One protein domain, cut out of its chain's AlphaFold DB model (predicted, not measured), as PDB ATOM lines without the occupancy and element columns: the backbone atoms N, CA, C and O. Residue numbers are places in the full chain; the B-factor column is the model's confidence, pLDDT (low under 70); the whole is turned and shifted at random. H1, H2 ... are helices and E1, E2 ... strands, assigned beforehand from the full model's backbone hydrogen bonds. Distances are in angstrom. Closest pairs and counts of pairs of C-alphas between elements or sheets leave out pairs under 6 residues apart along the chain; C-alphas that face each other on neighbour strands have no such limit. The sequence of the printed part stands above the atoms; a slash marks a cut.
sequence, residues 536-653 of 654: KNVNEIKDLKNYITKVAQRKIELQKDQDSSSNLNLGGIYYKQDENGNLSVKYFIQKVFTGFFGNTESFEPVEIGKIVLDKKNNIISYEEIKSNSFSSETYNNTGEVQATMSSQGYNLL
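Overview. This is residues 536 to 653 of the 654 residues of an uncharacterized protein of Leptotrichia sp. oral taxon 879 str. F0557 (UniProt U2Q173). A long, strongly twisted sheet of four strands curls round H1, and the shorter H2 packs on its other face, making three layers. The printed part has 118 residues with two named helices and four named strands, in the order H1 E1 E2 E3 E4 H2. The sheet E1 - E2 - E3 - E4 is a meander, each strand the antiparallel neighbour of the one before. The class is mixed; the whole is compact, radius of gyration of the C-alphas 15.1 A, spanning 52 by 31 by 25 A.

Arrangement. H1, residues 544 to 560, is on the sheet; its closest C-alphas to E1, residues 567 to 577, are Ile 556 and Leu 568, 6.2 A. Three hairpins follow, with N and O within hydrogen-bond range: E1 and E2, residues 583 to 595 (N 571 and O 588, 2.8 A); E2 and E3, residues 598 to 613 (N 589 and O 604, 2.9 A); E3 and E4, residues 619 to 625 (N 609 and O 623, 2.9 A). E3 bends by 65 degrees at residue 610. H2, residues 638 to 647, lies over E1 and E2, height over the sheet 9.1 A; its closest C-alphas to E1 are Thr 638 and Gly 571, 7.2 A. In H1 and H2 every O i to N i+4 pair is within hydrogen-bond range.

Along the chain. H1 begins at C-alpha 544 (-17.783, 18.651, 46.885) and is 24.3 A long; E1 is 31.3 A, E2 38.2 A, E3 44.2 A, E4 16.3 A, and H2, 14.2 A, ends at C-alpha 647 (-40.144, 15.780, 43.089).

Size, cuts and confidence. The farthest C-alphas, Phe 596 and Lys 615, are 52.9 A apart. The printed part has no cut; the link E4 to H2 is long. pLDDT is under 70 at residues 561 to 566, 595 to 598 and 626 to 633.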
ATOM      1  N   LYS A 536     -24.213  25.834  53.516       89.94
ATOM      2  CA  LYS A 536     -25.570  26.164  53.046       89.94
ATOM      3  C   LYS A 536     -25.736  25.878  51.564       89.94
ATOM      4  O   LYS A 536     -26.834  25.568  51.103       89.94
ATOM      5  N   ASN A 537     -24.641  25.968  50.811       88.81
ATOM      6  CA  ASN A 537     -24.642  25.780  49.368       88.81
ATOM      7  C   ASN A 537     -23.477  24.920  48.897       88.81
ATOM      8  O   ASN A 537     -22.380  24.954  49.446       88.81
ATOM      9  N   VAL A 538     -23.695  24.226  47.782       90.50
ATOM     10  CA  VAL A 538     -22.656  23.453  47.086       90.50
ATOM     11  C   VAL A 538     -21.434  24.297  46.706       90.50
ATOM     12  O   VAL A 538     -20.316  23.803  46.780       90.50
ATOM     13  N   ASN A 539     -21.628  25.580  46.383       88.62
ATOM     14  CA  ASN A 539     -20.555  26.499  45.976       88.62
ATOM     15  C   ASN A 539     -19.631  26.917  47.128       88.62
ATOM     16  O   ASN A 539     -18.537  27.422  46.890       88.62
ATOM     17  N   GLU A 540     -20.071  26.741  48.374       88.50
ATOM     18  CA  GLU A 540     -19.266  27.064  49.554       88.50
ATOM     19  C   GLU A 540     -18.227  25.983  49.833       88.50
ATOM     20  O   GLU A 540     -17.285  26.244  50.566       88.50
ATOM     21  N   ILE A 541     -18.375  24.790  49.251       91.50
ATOM     22  CA  ILE A 541     -17.526  23.635  49.522       91.50
ATOM     23  C   ILE A 541     -16.530  23.446  48.387       91.50
ATOM     24  O   ILE A 541     -16.897  23.330  47.217       91.50
ATOM     25  N   LYS A 542     -15.252  23.316  48.739       89.44
ATOM     26  CA  LYS A 542     -14.215  22.984  47.766       89.44
ATOM     27  C   LYS A 542     -14.374  21.541  47.272       89.44
ATOM     28  O   LYS A 542     -14.301  20.602  48.059       89.44
ATOM     29  N   ASP A 543     -14.537  21.372  45.959       89.62
ATOM     30  CA  ASP A 543     -14.569  20.076  45.265       89.62
ATOM     31  C   ASP A 543     -15.555  19.049  45.863       89.62
ATOM     32  O   ASP A 543     -15.240  17.858  45.963       89.62
ATOM     33  N   LEU A 544     -16.764  19.494  46.241       92.94
ATOM     34  CA  LEU A 544     -17.783  18.651  46.885       92.94
ATOM     35  C   LEU A 544     -17.994  17.318  46.159       92.94
ATOM     36  O   LEU A 544     -17.953  16.265  46.791       92.94
ATOM     37  N   LYS A 545     -18.170  17.348  44.831       92.31
ATOM     38  CA  LYS A 545     -18.399  16.142  44.024       92.31
ATOM     39  C   LYS A 545     -17.319  15.088  44.269       92.31
ATOM     40  O   LYS A 545     -17.638  13.946  44.580       92.31
ATOM     41  N   ASN A 546     -16.047  15.482  44.205       93.12
ATOM     42  CA  ASN A 546     -14.917  14.578  44.409       93.12
ATOM     43  C   ASN A 546     -14.882  14.021  45.840       93.12
ATOM     44  O   ASN A 546     -14.600  12.839  46.041       93.12
ATOM     45  N   TYR A 547     -15.194  14.851  46.842       93.25
ATOM     46  CA  TYR A 547     -15.279  14.397  48.231       93.25
ATOM     47  C   TYR A 547     -16.363  13.325  48.407       93.25
ATOM     48  O   TYR A 547     -16.084  12.251  48.941       93.25
ATOM     49  N   ILE A 548     -17.572  13.574  47.897       93.69
ATOM     50  CA  ILE A 548     -18.697  12.632  47.991       93.69
ATOM     51  C   ILE A 548     -18.428  11.358  47.199       93.69
ATOM     52  O   ILE A 548     -18.689  10.270  47.705       93.69
ATOM     53  N   THR A 549     -17.833  11.456  46.007       93.31
ATOM     54  CA  THR A 549     -17.414  10.278  45.236       93.31
ATOM     55  C   THR A 549     -16.455   9.399  46.040       93.31
ATOM     56  O   THR A 549     -16.655   8.188  46.084       93.31
ATOM     57  N   LYS A 550     -15.471   9.979  46.741       93.44
ATOM     58  CA  LYS A 550     -14.548   9.218  47.607       93.44
ATOM     59  C   LYS A 550     -15.249   8.586  48.811       93.44
ATOM     60  O   LYS A 550     -14.934   7.454  49.168       93.44
ATOM     61  N   VAL A 551     -16.180   9.303  49.443       90.94
ATOM     62  CA  VAL A 551     -16.986   8.771  50.557       90.94
ATOM     63  C   VAL A 551     -17.827   7.582  50.087       90.94
ATOM     64  O   VAL A 551     -17.786   6.521  50.709       90.94
ATOM     65  N   ALA A 552     -18.522   7.725  48.958       90.25
ATOM     66  CA  ALA A 552     -19.338   6.666  48.379       90.25
ATOM     67  C   ALA A 552     -18.495   5.453  47.952       90.25
ATOM     68  O   ALA A 552     -18.879   4.324  48.236       90.25
ATOM     69  N   GLN A 553     -17.326   5.672  47.337       91.19
ATOM     70  CA  GLN A 553     -16.400   4.599  46.955       91.19
ATOM     71  C   GLN A 553     -15.953   3.767  48.159       91.19
ATOM     72  O   GLN A 553     -16.046   2.545  48.105       91.19
ATOM     73  N   ARG A 554     -15.571   4.404  49.273       89.19
ATOM     74  CA  ARG A 554     -15.223   3.679  50.509       89.19
ATOM     75  C   ARG A 554     -16.388   2.845  51.040       89.19
ATOM     76  O   ARG A 554     -16.182   1.725  51.495       89.19
ATOM     77  N   LYS A 555     -17.616   3.373  50.988       86.94
ATOM     78  CA  LYS A 555     -18.813   2.637  51.428       86.94
ATOM     79  C   LYS A 555     -19.119   1.450  50.511       86.94
ATOM     80  O   LYS A 555     -19.467   0.382  50.999       86.94
ATOM     81  N   ILE A 556     -18.934   1.624  49.203       87.62
ATOM     82  CA  ILE A 556     -19.040   0.558  48.203       87.62
ATOM     83  C   ILE A 556     -17.998  -0.539  48.455       87.62
ATOM     84  O   ILE A 556     -18.357  -1.711  48.446       87.62
ATOM     85  N   GLU A 557     -16.735  -0.184  48.703       86.38
ATOM     86  CA  GLU A 557     -15.665  -1.144  49.023       86.38
ATOM     87  C   GLU A 557     -16.019  -1.984  50.260       86.38
ATOM     88  O   GLU A 557     -15.980  -3.209  50.193       86.38
ATOM     89  N   LEU A 558     -16.493  -1.344  51.335       84.81
ATOM     90  CA  LEU A 558     -16.941  -2.038  52.549       84.81
ATOM     91  C   LEU A 558     -18.128  -2.988  52.309       84.81
ATOM     92  O   LEU A 558     -18.211  -4.034  52.947       84.81
ATOM     93  N   GLN A 559     -19.055  -2.635  51.414       80.19
ATOM     94  CA  GLN A 559     -20.186  -3.501  51.062       80.19
ATOM     95  C   GLN A 559     -19.771  -4.662  50.144       80.19
ATOM     96  O   GLN A 559     -20.318  -5.756  50.277       80.19
ATOM     97  N   LYS A 560     -18.785  -4.472  49.253       77.88
ATOM     98  CA  LYS A 560     -18.248  -5.554  48.401       77.88
ATOM     99  C   LYS A 560     -17.601  -6.668  49.221       77.88
ATOM    100  O   LYS A 560     -17.748  -7.833  48.862       77.88
ATOM    101  N   ASP A 561     -16.941  -6.319  50.323       69.56
ATOM    102  CA  ASP A 561     -16.354  -7.300  51.245       69.56
ATOM    103  C   ASP A 561     -17.422  -8.169  51.941       69.56
ATOM    104  O   ASP A 561     -17.119  -9.274  52.393       69.56
ATOM    105  N   GLN A 562     -18.674  -7.698  52.016       65.38
ATOM    106  CA  GLN A 562     -19.801  -8.421  52.616       65.38
ATOM    107  C   GLN A 562     -20.650  -9.184  51.584       65.38
ATOM    108  O   GLN A 562     -21.115 -10.278  51.892       65.38
ATOM    109  N   ASP A 563     -20.810  -8.650  50.368       63.50
ATOM    110  CA  ASP A 563     -21.637  -9.217  49.289       63.50
ATOM    111  C   ASP A 563     -20.859  -9.301  47.959       63.50
ATOM    112  O   ASP A 563     -21.019  -8.489  47.041       63.50
ATOM    113  N   SER A 564     -20.025 -10.340  47.832       61.88
ATOM    114  CA  SER A 564     -19.134 -10.553  46.672       61.88
ATOM    115  C   SER A 564     -19.841 -10.782  45.324       61.88
ATOM    116  O   SER A 564     -19.206 -10.700  44.274       61.88
ATOM    117  N   SER A 565     -21.147 -11.071  45.327       60.88
ATOM    118  CA  SER A 565     -21.922 -11.410  44.125       60.88
ATOM    119  C   SER A 565     -22.556 -10.212  43.411       60.88
ATOM    120  O   SER A 565     -23.201 -10.402  42.381       60.88
ATOM    121  N   SER A 566     -22.426  -8.993  43.946       65.69
ATOM    122  CA  SER A 566     -23.086  -7.798  43.403       65.69
ATOM    123  C   SER A 566     -22.088  -6.779  42.843       65.69
ATOM    124  O   SER A 566     -21.085  -6.437  43.472       65.69
ATOM    125  N   ASN A 567     -22.369  -6.258  41.645       79.50
ATOM    126  CA  ASN A 567     -21.602  -5.151  41.081       79.50
ATOM    127  C   ASN A 567     -22.137  -3.835  41.655       79.50
ATOM    128  O   ASN A 567     -23.203  -3.362  41.263       79.50
ATOM    129  N   LEU A 568     -21.388  -3.268  42.601       85.12
ATOM    130  CA  LEU A 568     -21.717  -2.012  43.274       85.12
ATOM    131  C   LEU A 568     -21.043  -0.812  42.590       85.12
ATOM    132  O   LEU A 568     -19.814  -0.796  42.454       85.12
ATOM    133  N   ASN A 569     -21.839   0.196  42.218       87.38
ATOM    134  CA  ASN A 569     -21.418   1.443  41.566       87.38
ATOM    135  C   ASN A 569     -22.078   2.678  42.210       87.38
ATOM    136  O   ASN A 569     -23.047   2.568  42.957       87.38
ATOM    137  N   LEU A 570     -21.570   3.876  41.909       89.62
ATOM    138  CA  LEU A 570     -22.205   5.139  42.302       89.62
ATOM    139  C   LEU A 570     -23.311   5.501  41.296       89.62
ATOM    140  O   LEU A 570     -23.019   5.804  40.143       89.62
ATOM    141  N   GLY A 571     -24.566   5.502  41.749       85.81
ATOM    142  CA  GLY A 571     -25.773   5.729  40.945       85.81
ATOM    143  C   GLY A 571     -26.223   7.190  40.813       85.81
ATOM    144  O   GLY A 571     -27.283   7.448  40.255       85.81
ATOM    145  N   GLY A 572     -25.447   8.144  41.334       90.50
ATOM    146  CA  GLY A 572     -25.731   9.582  41.252       90.50
ATOM    147  C   GLY A 572     -25.543  10.305  42.585       90.50
ATOM    148  O   GLY A 572     -25.587   9.686  43.650       90.50
ATOM    149  N   ILE A 573     -25.314  11.620  42.520       94.50
ATOM    150  CA  ILE A 573     -25.196  12.510  43.682       94.50
ATOM    151  C   ILE A 573     -26.166  13.671  43.487       94.50
ATOM    152  O   ILE A 573     -26.153  14.329  42.450       94.50
ATOM    153  N   TYR A 574     -26.977  13.937  44.496       94.31
ATOM    154  CA  TYR A 574     -28.012  14.954  44.494       94.31
ATOM    155  C   TYR A 574     -27.891  15.827  45.740       94.31
ATOM    156  O   TYR A 574     -27.373  15.380  46.760       94.31
ATOM    157  N   TYR A 575     -28.372  17.064  45.687       94.75
ATOM    158  CA  TYR A 575     -28.317  17.981  46.824       94.75
ATOM    159  C   TYR A 575     -29.556  18.867  46.935       94.75
ATOM    160  O   TYR A 575     -30.221  19.160  45.938       94.75
ATOM    161  N   LYS A 576     -29.844  19.326  48.152       93.88
ATOM    162  CA  LYS A 576     -30.857  20.349  48.442       93.88
ATOM    163  C   LYS A 576     -30.477  21.144  49.687       93.88
ATOM    164  O   LYS A 576     -29.546  20.773  50.398       93.88
ATOM    165  N   GLN A 577     -31.230  22.200  49.971       92.19
ATOM    166  CA  GLN A 577     -31.255  22.778  51.312       92.19
ATOM    167  C   GLN A 577     -32.302  22.050  52.161       92.19
ATOM    168  O   GLN A 577     -33.400  21.756  51.685       92.19
ATOM    169  N   ASP A 578     -31.933  21.705  53.390       87.31
ATOM    170  CA  ASP A 578     -32.844  21.157  54.390       87.31
ATOM    171  C   ASP A 578     -33.766  22.248  54.969       87.31
ATOM    172  O   ASP A 578     -33.677  23.427  54.619       87.31
ATOM    173  N   GLU A 579     -34.666  21.859  55.874       84.75
ATOM    174  CA  GLU A 579     -35.617  22.775  56.529       84.75
ATOM    175  C   GLU A 579     -34.930  23.887  57.342       84.75
ATOM    176  O   GLU A 579     -35.527  24.934  57.587       84.75
ATOM    177  N   ASN A 580     -33.666  23.688  57.726       82.19
ATOM    178  CA  ASN A 580     -32.857  24.651  58.468       82.19
ATOM    179  C   ASN A 580     -31.983  25.523  57.544       82.19
ATOM    180  O   ASN A 580     -31.205  26.345  58.034       82.19
ATOM    181  N   GLY A 581     -32.090  25.356  56.220       86.25
ATOM    182  CA  GLY A 581     -31.300  26.079  55.221       86.25
ATOM    183  C   GLY A 581     -29.861  25.576  55.060       86.25
ATOM    184  O   GLY A 581     -29.044  26.271  54.453       86.25
ATOM    185  N   ASN A 582     -29.531  24.398  55.598       91.38
ATOM    186  CA  ASN A 582     -28.218  23.771  55.446       91.38
ATOM    187  C   ASN A 582     -28.209  22.809  54.256       91.38
ATOM    188  O   ASN A 582     -29.232  22.248  53.870       91.38
ATOM    189  N   LEU A 583     -27.033  22.572  53.686       93.50
ATOM    190  CA  LEU A 583     -26.849  21.645  52.582       93.50
ATOM    191  C   LEU A 583     -27.046  20.191  53.048       93.50
ATOM    192  O   LEU A 583     -26.313  19.700  53.910       93.50
ATOM    193  N   SER A 584     -27.985  19.493  52.411       93.31
ATOM    194  CA  SER A 584     -28.118  18.033  52.442       93.31
ATOM    195  C   SER A 584     -27.690  17.460  51.093       93.31
ATOM    196  O   SER A 584     -28.041  17.998  50.036       93.31
ATOM    197  N   VAL A 585     -26.918  16.375  51.120       94.25
ATOM    198  CA  VAL A 585     -26.449  15.661  49.929       94.25
ATOM    199  C   VAL A 585     -26.893  14.210  50.021       94.25
ATOM    200  O   VAL A 585     -26.609  13.522  50.996       94.25
ATOM    201  N   LYS A 586     -27.556  13.719  48.980       92.94
ATOM    202  CA  LYS A 586     -28.001  12.333  48.859       92.94
ATOM    203  C   LYS A 586     -27.269  11.669  47.703       92.94
ATOM    204  O   LYS A 586     -27.329  12.155  46.577       92.94
ATOM    205  N   TYR A 587     -26.563  10.576  47.969       92.81
ATOM    206  CA  TYR A 587     -25.922   9.770  46.930       92.81
ATOM    207  C   TYR A 587     -26.506   8.363  46.907       92.81
ATOM    208  O   TYR A 587     -27.010   7.878  47.917       92.81
ATOM    209  N   PHE A 588     -26.443   7.715  45.749       91.06
ATOM    210  CA  PHE A 588     -27.052   6.406  45.543       91.06
ATOM    211  C   PHE A 588     -25.992   5.348  45.278       91.06
ATOM    212  O   PHE A 588     -25.097   5.557  44.459       91.06
ATOM    213  N   ILE A 589     -26.102   4.203  45.940       89.25
ATOM    214  CA  ILE A 589     -25.314   3.013  45.621       89.25
ATOM    215  C   ILE A 589     -26.167   2.141  44.701       89.25
ATOM    216  O   ILE A 589     -27.215   1.643  45.105       89.25
ATOM    217  N   GLN A 590     -25.729   1.985  43.457       89.62
ATOM    218  CA  GLN A 590     -26.347   1.105  42.474       89.62
ATOM    219  C   GLN A 590     -25.822  -0.314  42.684       89.62
ATOM    220  O   GLN A 590     -24.613  -0.540  42.614       89.62
ATOM    221  N   LYS A 591     -26.724  -1.269  42.900       87.31
ATOM    222  CA  LYS A 591     -26.436  -2.703  42.934       87.31
ATOM    223  C   LYS A 591     -26.938  -3.330  41.648       87.31
ATOM    224  O   LYS A 591     -28.139  -3.311  41.386       87.31
ATOM    225  N   VAL A 592     -26.024  -3.895  40.868       84.19
ATOM    226  CA  VAL A 592     -26.351  -4.659  39.663       84.19
ATOM    227  C   VAL A 592     -26.154  -6.136  39.963       84.19
ATOM    228  O   VAL A 592     -25.040  -6.574  40.274       84.19
ATOM    229  N   PHE A 593     -27.236  -6.902  39.869       77.38
ATOM    230  CA  PHE A 593     -27.207  -8.350  39.972       77.38
ATOM    231  C   PHE A 593     -27.318  -8.957  38.575       77.38
ATOM    232  O   PHE A 593     -28.296  -8.750  37.855       77.38
ATOM    233  N   THR A 594     -26.297  -9.710  38.181       70.50
ATOM    234  CA  THR A 594     -26.265 -10.415  36.898       70.50
ATOM    235  C   THR A 594     -26.878 -11.802  37.082       70.50
ATOM    236  O   THR A 594     -26.194 -12.736  37.502       70.50
ATOM    237  N   GLY A 595     -28.181 -11.924  36.817       67.19
ATOM    238  CA  GLY A 595     -28.931 -13.179  36.925       67.19
ATOM    239  C   GLY A 595     -29.208 -13.841  35.571       67.19
ATOM    240  O   GLY A 595     -29.130 -13.214  34.517       67.19
ATOM    241  N   PHE A 596     -29.600 -15.120  35.598       61.84
ATOM    242  CA  PHE A 596     -29.913 -15.922  34.401       61.84
ATOM    243  C   PHE A 596     -31.070 -15.355  33.545       61.84
ATOM    244  O   PHE A 596     -31.130 -15.610  32.349       61.84
ATOM    245  N   PHE A 597     -31.966 -14.558  34.142       62.97
ATOM    246  CA  PHE A 597     -33.123 -13.939  33.474       62.97
ATOM    247  C   PHE A 597     -32.909 -12.464  33.078       62.97
ATOM    248  O   PHE A 597     -33.856 -11.804  32.656       62.97
ATOM    249  N   GLY A 598     -31.681 -11.945  33.197       67.00
ATOM    250  CA  GLY A 598     -31.334 -10.553  32.902       67.00
ATOM    251  C   GLY A 598     -30.678  -9.838  34.083       67.00
ATOM    252  O   GLY A 598     -30.621 -10.357  35.201       67.00
ATOM    253  N   ASN A 599     -30.169  -8.635  33.820       71.62
ATOM    254  CA  ASN A 599     -29.595  -7.779  34.853       71.62
ATOM    255  C   ASN A 599     -30.727  -7.097  35.623       71.62
ATOM    256  O   ASN A 599     -31.561  -6.424  35.015       71.62
ATOM    257  N   THR A 600     -30.746  -7.249  36.943       77.56
ATOM    258  CA  THR A 600     -31.604  -6.446  37.817       77.56
ATOM    259  C   THR A 600     -30.765  -5.377  38.494       77.56
ATOM    260  O   THR A 600     -29.643  -5.629  38.941       77.56
ATOM    261  N   GLU A 601     -31.300  -4.161  38.544       83.69
ATOM    262  CA  GLU A 601     -30.657  -3.026  39.193       83.69
ATOM    263  C   GLU A 601     -31.495  -2.573  40.382       83.69
ATOM    264  O   GLU A 601     -32.724  -2.588  40.339       83.69
ATOM    265  N   SER A 602     -30.823  -2.170  41.454       86.75
ATOM    266  CA  SER A 602     -31.455  -1.472  42.570       86.75
ATOM    267  C   SER A 602     -30.568  -0.337  43.056       86.75
ATOM    268  O   SER A 602     -29.345  -0.410  42.953       86.75
ATOM    269  N   PHE A 603     -31.173   0.722  43.579       88.06
ATOM    270  CA  PHE A 603     -30.471   1.906  44.058       88.06
ATOM    271  C   PHE A 603     -30.808   2.133  45.523       88.06
ATOM    272  O   PHE A 603     -31.974   2.324  45.870       88.06
ATOM    273  N   GLU A 604     -29.780   2.138  46.364       87.56
ATOM    274  CA  GLU A 604     -29.895   2.381  47.798       87.56
ATOM    275  C   GLU A 604     -29.440   3.817  48.119       87.56
ATOM    276  O   GLU A 604     -28.301   4.180  47.794       87.56
ATOM    277  N   PRO A 605     -30.300   4.660  48.715       88.56
ATOM    278  CA  PRO A 605     -29.957   6.027  49.066       88.56
ATOM    279  C   PRO A 605     -29.104   6.081  50.334       88.56
ATOM    280  O   PRO A 605     -29.376   5.411  51.329       88.56
ATOM    281  N   VAL A 606     -28.132   6.986  50.338       88.69
ATOM    282  CA  VAL A 606     -27.452   7.451  51.545       88.69
ATOM    283  C   VAL A 606     -27.544   8.966  51.583       88.69
ATOM    284  O   VAL A 606     -27.059   9.654  50.685       88.69
ATOM    285  N   GLU A 607     -28.168   9.490  52.633       90.38
ATOM    286  CA  GLU A 607     -28.272  10.926  52.863       90.38
ATOM    287  C   GLU A 607     -27.233  11.372  53.891       90.38
ATOM    288  O   GLU A 607     -27.085  10.766  54.953       90.38
ATOM    289  N   ILE A 608     -26.513  12.441  53.570       91.06
ATOM    290  CA  ILE A 608     -25.623  13.133  54.491       91.06
ATOM    291  C   ILE A 608     -26.101  14.569  54.689       91.06
ATOM    292  O   ILE A 608     -26.471  15.262  53.741       91.06
ATOM    293  N   GLY A 609     -26.049  15.034  55.929       90.62
ATOM    294  CA  GLY A 609     -26.377  16.406  56.293       90.62
ATOM    295  C   GLY A 609     -25.440  16.933  57.368       90.62
ATOM    296  O   GLY A 609     -24.435  16.299  57.703       90.62
ATOM    297  N   LYS A 610     -25.761  18.122  57.897       88.94
ATOM    298  CA  LYS A 610     -24.959  18.803  58.932       88.94
ATOM    299  C   LYS A 610     -23.468  18.856  58.565       88.94
ATOM    300  O   LYS A 610     -22.591  18.558  59.374       88.94
ATOM    301  N   ILE A 611     -23.196  19.212  57.312       92.00
ATOM    302  CA  ILE A 611     -21.845  19.284  56.756       92.00
ATOM    303  C   ILE A 611     -21.149  20.514  57.343       92.00
ATOM    304  O   ILE A 611     -21.577  21.638  57.089       92.00
ATOM    305  N   VAL A 612     -20.089  20.310  58.124       91.81
ATOM    306  CA  VAL A 612     -19.323  21.388  58.771       91.81
ATOM    307  C   VAL A 612     -18.062  21.683  57.969       91.81
ATOM    308  O   VAL A 612     -17.347  20.759  57.560       91.81
ATOM    309  N   LEU A 613     -17.778  22.970  57.777       91.44
ATOM    310  CA  LEU A 613     -16.631  23.446  57.008       91.44
ATOM    311  C   LEU A 613     -15.535  24.037  57.899       91.44
ATOM    312  O   LEU A 613     -15.807  24.700  58.902       91.44
ATOM    313  N   ASP A 614     -14.278  23.822  57.508       88.81
ATOM    314  CA  ASP A 614     -13.155  24.597  58.037       88.81
ATOM    315  C   ASP A 614     -13.081  26.001  57.403       88.81
ATOM    316  O   ASP A 614     -13.797  26.343  56.465       88.81
ATOM    317  N   LYS A 615     -12.141  26.828  57.878       85.88
ATOM    318  CA  LYS A 615     -11.902  28.183  57.338       85.88
ATOM    319  C   LYS A 615     -11.419  28.211  55.878       85.88
ATOM    320  O   LYS A 615     -11.294  29.290  55.307       85.88
ATOM    321  N   LYS A 616     -11.053  27.062  55.309       88.44
ATOM    322  CA  LYS A 616     -10.598  26.893  53.923       88.44
ATOM    323  C   LYS A 616     -11.669  26.209  53.068       88.44
ATOM    324  O   LYS A 616     -11.344  25.783  51.958       88.44
ATOM    325  N   ASN A 617     -12.906  26.118  53.562       88.62
ATOM    326  CA  ASN A 617     -14.044  25.518  52.877       88.62
ATOM    327  C   ASN A 617     -13.896  24.011  52.591       88.62
ATOM    328  O   ASN A 617     -14.530  23.477  51.675       88.62
ATOM    329  N   ASN A 618     -13.065  23.305  53.363       91.06
ATOM    330  CA  ASN A 618     -12.994  21.845  53.330       91.06
ATOM    331  C   ASN A 618     -14.000  21.250  54.317       91.06
ATOM    332  O   ASN A 618     -14.188  21.775  55.416       91.06
ATOM    333  N   ILE A 619     -14.589  20.110  53.956       91.69
ATOM    334  CA  ILE A 619     -15.450  19.339  54.856       91.69
ATOM    335  C   ILE A 619     -14.594  18.732  55.969       91.69
ATOM    336  O   ILE A 619     -13.638  18.007  55.688       91.69
ATOM    337  N   ILE A 620     -14.958  18.999  57.224       90.50
ATOM    338  CA  ILE A 620     -14.312  18.399  58.404       90.50
ATOM    339  C   ILE A 620     -15.166  17.322  59.072       90.50
ATOM    340  O   ILE A 620     -14.625  16.388  59.659       90.50
ATOM    341  N   SER A 621     -16.490  17.434  58.980       89.88
ATOM    342  CA  SER A 621     -17.432  16.459  59.526       89.88
ATOM    343  C   SER A 621     -18.779  16.553  58.818       89.88
ATOM    344  O   SER A 621     -19.135  17.599  58.276       89.88
ATOM    345  N   TYR A 622     -19.532  15.461  58.849       91.31
ATOM    346  CA  TYR A 622     -20.910  15.360  58.375       91.31
ATOM    347  C   TYR A 622     -21.626  14.264  59.177       91.31
ATOM    348  O   TYR A 622     -20.968  13.407  59.771       91.31
ATOM    349  N   GLU A 623     -22.955  14.277  59.186       89.44
ATOM    350  CA  GLU A 623     -23.771  13.198  59.751       89.44
ATOM    351  C   GLU A 623     -24.455  12.423  58.621       89.44
ATOM    352  O   GLU A 623     -25.063  13.026  57.738       89.44
ATOM    353  N   GLU A 624     -24.377  11.088  58.642       86.88
ATOM    354  CA  GLU A 624     -25.270  10.253  57.830       86.88
ATOM    355  C   GLU A 624     -26.663  10.276  58.466       86.88
ATOM    356  O   GLU A 624     -26.857   9.817  59.596       86.88
ATOM    357  N   ILE A 625     -27.637  10.826  57.744       82.06
ATOM    358  CA  ILE A 625     -29.023  10.882  58.191       82.06
ATOM    359  C   ILE A 625     -29.604   9.489  57.965       82.06
ATOM    360  O   ILE A 625     -29.870   9.083  56.834       82.06
ATOM    361  N   LYS A 626     -29.765   8.728  59.053       65.44
ATOM    362  CA  LYS A 626     -30.436   7.428  58.994       65.44
ATOM    363  C   LYS A 626     -31.878   7.651  58.553       65.44
ATOM    364  O   LYS A 626     -32.653   8.283  59.268       65.44
ATOM    365  N   SER A 627     -32.236   7.110  57.394       52.91
ATOM    366  CA  SER A 627     -33.629   6.915  57.016       52.91
ATOM    367  C   SER A 627     -34.305   6.074  58.102       52.91
ATOM    368  O   SER A 627     -33.744   5.084  58.578       52.91
ATOM    369  N   ASN A 628     -35.479   6.512  58.566       40.56
ATOM    370  CA  ASN A 628     -36.225   5.802  59.601       40.56
ATOM    371  C   ASN A 628     -36.384   4.326  59.212       40.56
ATOM    372  O   ASN A 628     -36.748   3.981  58.089       40.56
ATOM    373  N   SER A 629     -36.085   3.466  60.178       36.59
ATOM    374  CA  SER A 629     -35.822   2.032  60.081       36.59
ATOM    375  C   SER A 629     -37.036   1.148  59.745       36.59
ATOM    376  O   SER A 629     -37.168   0.064  60.301       36.59
ATOM    377  N   PHE A 630     -37.922   1.582  58.843       35.72
ATOM    378  CA  PHE A 630     -39.058   0.780  58.368       35.72
ATOM    379  C   PHE A 630     -39.311   0.829  56.855       35.72
ATOM    380  O   PHE A 630     -40.159   0.085  56.369       35.72
ATOM    381  N   SER A 631     -38.551   1.611  56.085       40.22
ATOM    382  CA  SER A 631     -38.591   1.550  54.622       40.22
ATOM    383  C   SER A 631     -37.177   1.525  54.064       40.22
ATOM    384  O   SER A 631     -36.480   2.540  54.049       40.22
ATOM    385  N   SER A 632     -36.749   0.363  53.580       51.19
ATOM    386  CA  SER A 632     -35.655   0.259  52.619       51.19
ATOM    387  C   SER A 632     -36.117   0.912  51.313       51.19
ATOM    388  O   SER A 632     -36.575   0.217  50.405       51.19
ATOM    389  N   GLU A 633     -36.090   2.249  51.250       65.94
ATOM    390  CA  GLU A 633     -36.300   2.981  49.999       65.94
ATOM    391  C   GLU A 633     -35.252   2.467  49.013       65.94
ATOM    392  O   GLU A 633     -34.067   2.755  49.131       65.94
ATOM    393  N   THR A 634     -35.682   1.605  48.105       78.75
ATOM    394  CA  THR A 634     -34.857   1.019  47.059       78.75
ATOM    395  C   THR A 634     -35.562   1.327  45.756       78.75
ATOM    396  O   THR A 634     -36.772   1.133  45.643       78.75
ATOM    397  N   TYR A 635     -34.820   1.871  44.801       86.25
ATOM    398  CA  TYR A 635     -35.360   2.262  43.500       86.25
ATOM    399  C   TYR A 635     -34.879   1.282  42.440       86.25
ATOM    400  O   TYR A 635     -33.775   0.755  42.561       86.25
ATOM    401  N   ASN A 636     -35.673   1.037  41.401       87.31
ATOM    402  CA  ASN A 636     -35.404  -0.039  40.442       87.31
ATOM    403  C   ASN A 636     -34.621   0.427  39.205       87.31
ATOM    404  O   ASN A 636     -34.126  -0.396  38.442       87.31
ATOM    405  N   ASN A 637     -34.541   1.736  38.955       87.56
ATOM    406  CA  ASN A 637     -33.799   2.299  37.825       87.56
ATOM    407  C   ASN A 637     -33.438   3.781  38.046       87.56
ATOM    408  O   ASN A 637     -34.043   4.473  38.867       87.56
ATOM    409  N   THR A 638     -32.492   4.293  37.255       85.88
ATOM    410  CA  THR A 638     -32.020   5.689  37.322       85.88
ATOM    411  C   THR A 638     -33.116   6.721  37.031       85.88
ATOM    412  O   THR A 638     -33.109   7.807  37.609       85.88
ATOM    413  N   GLY A 639     -34.069   6.399  36.147       88.19
ATOM    414  CA  GLY A 639     -35.184   7.292  35.815       88.19
ATOM    415  C   GLY A 639     -36.118   7.518  37.005       88.19
ATOM    416  O   GLY A 639     -36.519   8.651  37.266       88.19
ATOM    417  N   GLU A 640     -36.393   6.457  37.767       89.38
ATOM    418  CA  GLU A 640     -37.151   6.505  39.020       89.38
ATOM    419  C   GLU A 640     -36.433   7.374  40.062       89.38
ATOM    420  O   GLU A 640     -37.033   8.311  40.586       89.38
ATOM    421  N   VAL A 641     -35.127   7.156  40.271       89.69
ATOM    422  CA  VAL A 641     -34.305   7.986  41.174       89.69
ATOM    423  C   VAL A 641     -34.386   9.462  40.783       89.69
ATOM    424  O   VAL A 641     -34.677  10.313  41.626       89.69
ATOM    425  N   GLN A 642     -34.170   9.791  39.506       90.75
ATOM    426  CA  GLN A 642     -34.170  11.177  39.041       90.75
ATOM    427  C   GLN A 642     -35.543  11.846  39.197       90.75
ATOM    428  O   GLN A 642     -35.610  13.000  39.637       90.75
ATOM    429  N   ALA A 643     -36.629  11.140  38.867       89.69
ATOM    430  CA  ALA A 643     -37.988  11.648  39.022       89.69
ATOM    431  C   ALA A 643     -38.332  11.889  40.500       89.69
ATOM    432  O   ALA A 643     -38.817  12.970  40.850       89.69
ATOM    433  N   THR A 644     -38.012  10.934  41.383       90.56
ATOM    434  CA  THR A 644     -38.245  11.075  42.825       90.56
ATOM    435  C   THR A 644     -37.421  12.214  43.414       90.56
ATOM    436  O   THR A 644     -37.987  13.066  44.097       90.56
ATOM    437  N   MET A 645     -36.122  12.296  43.115       92.44
ATOM    438  CA  MET A 645     -35.260  13.374  43.617       92.44
ATOM    439  C   MET A 645     -35.761  14.750  43.178       92.44
ATOM    440  O   MET A 645     -35.905  15.641  44.016       92.44
ATOM    441  N   SER A 646     -36.131  14.898  41.904       90.81
ATOM    442  CA  SER A 646     -36.692  16.152  41.387       90.81
ATOM    443  C   SER A 646     -37.996  16.531  42.104       90.81
ATOM    444  O   SER A 646     -38.172  17.682  42.495       90.81
ATOM    445  N   SER A 647     -38.887  15.560  42.352       90.69
ATOM    446  CA  SER A 647     -40.144  15.780  43.089       90.69
ATOM    447  C   SER A 647     -39.925  16.171  44.557       90.69
ATOM    448  O   SER A 647     -40.707  16.930  45.123       90.69
ATOM    449  N   GLN A 648     -38.828  15.701  45.159       89.12
ATOM    450  CA  GLN A 648     -38.419  16.012  46.531       89.12
ATOM    451  C   GLN A 648     -37.583  17.305  46.629       89.12
ATOM    452  O   GLN A 648     -37.083  17.631  47.711       89.12
ATOM    453  N   GLY A 649     -37.411  18.032  45.519       90.69
ATOM    454  CA  GLY A 649     -36.678  19.300  45.464       90.69
ATOM    455  C   GLY A 649     -35.152  19.159  45.446       90.69
ATOM    456  O   GLY A 649     -34.445  20.131  45.709       90.69
ATOM    457  N   TYR A 650     -34.631  17.966  45.159       92.94
ATOM    458  CA  TYR A 650     -33.200  17.740  44.990       92.94
ATOM    459  C   TYR A 650     -32.732  18.090  43.573       92.94
ATOM    460  O   TYR A 650     -33.383  17.765  42.583       92.94
ATOM    461  N   ASN A 651     -31.543  18.682  43.482       93.56
ATOM    462  CA  ASN A 651     -30.841  18.959  42.232       93.56
ATOM    463  C   ASN A 651     -29.712  17.949  42.017       93.56
ATOM    464  O   ASN A 651     -29.074  17.518  42.976       93.56
ATOM    465  N   LEU A 652     -29.444  17.588  40.763       93.06
ATOM    466  CA  LEU A 652     -28.318  16.723  40.411       93.06
ATOM    467  C   LEU A 652     -26.992  17.490  40.562       93.06
ATOM    468  O   LEU A 652     -26.848  18.598  40.045       93.06
ATOM    469  N   LEU A 653     -26.021  16.896  41.260       91.31
ATOM    470  CA  LEU A 653     -24.666  17.430  41.390       91.31
ATOM    471  C   LEU A 653     -23.802  16.930  40.224       91.31
ATOM    472  O   LEU A 653     -23.282  15.811  40.257       91.31
TER     473      LEU A 653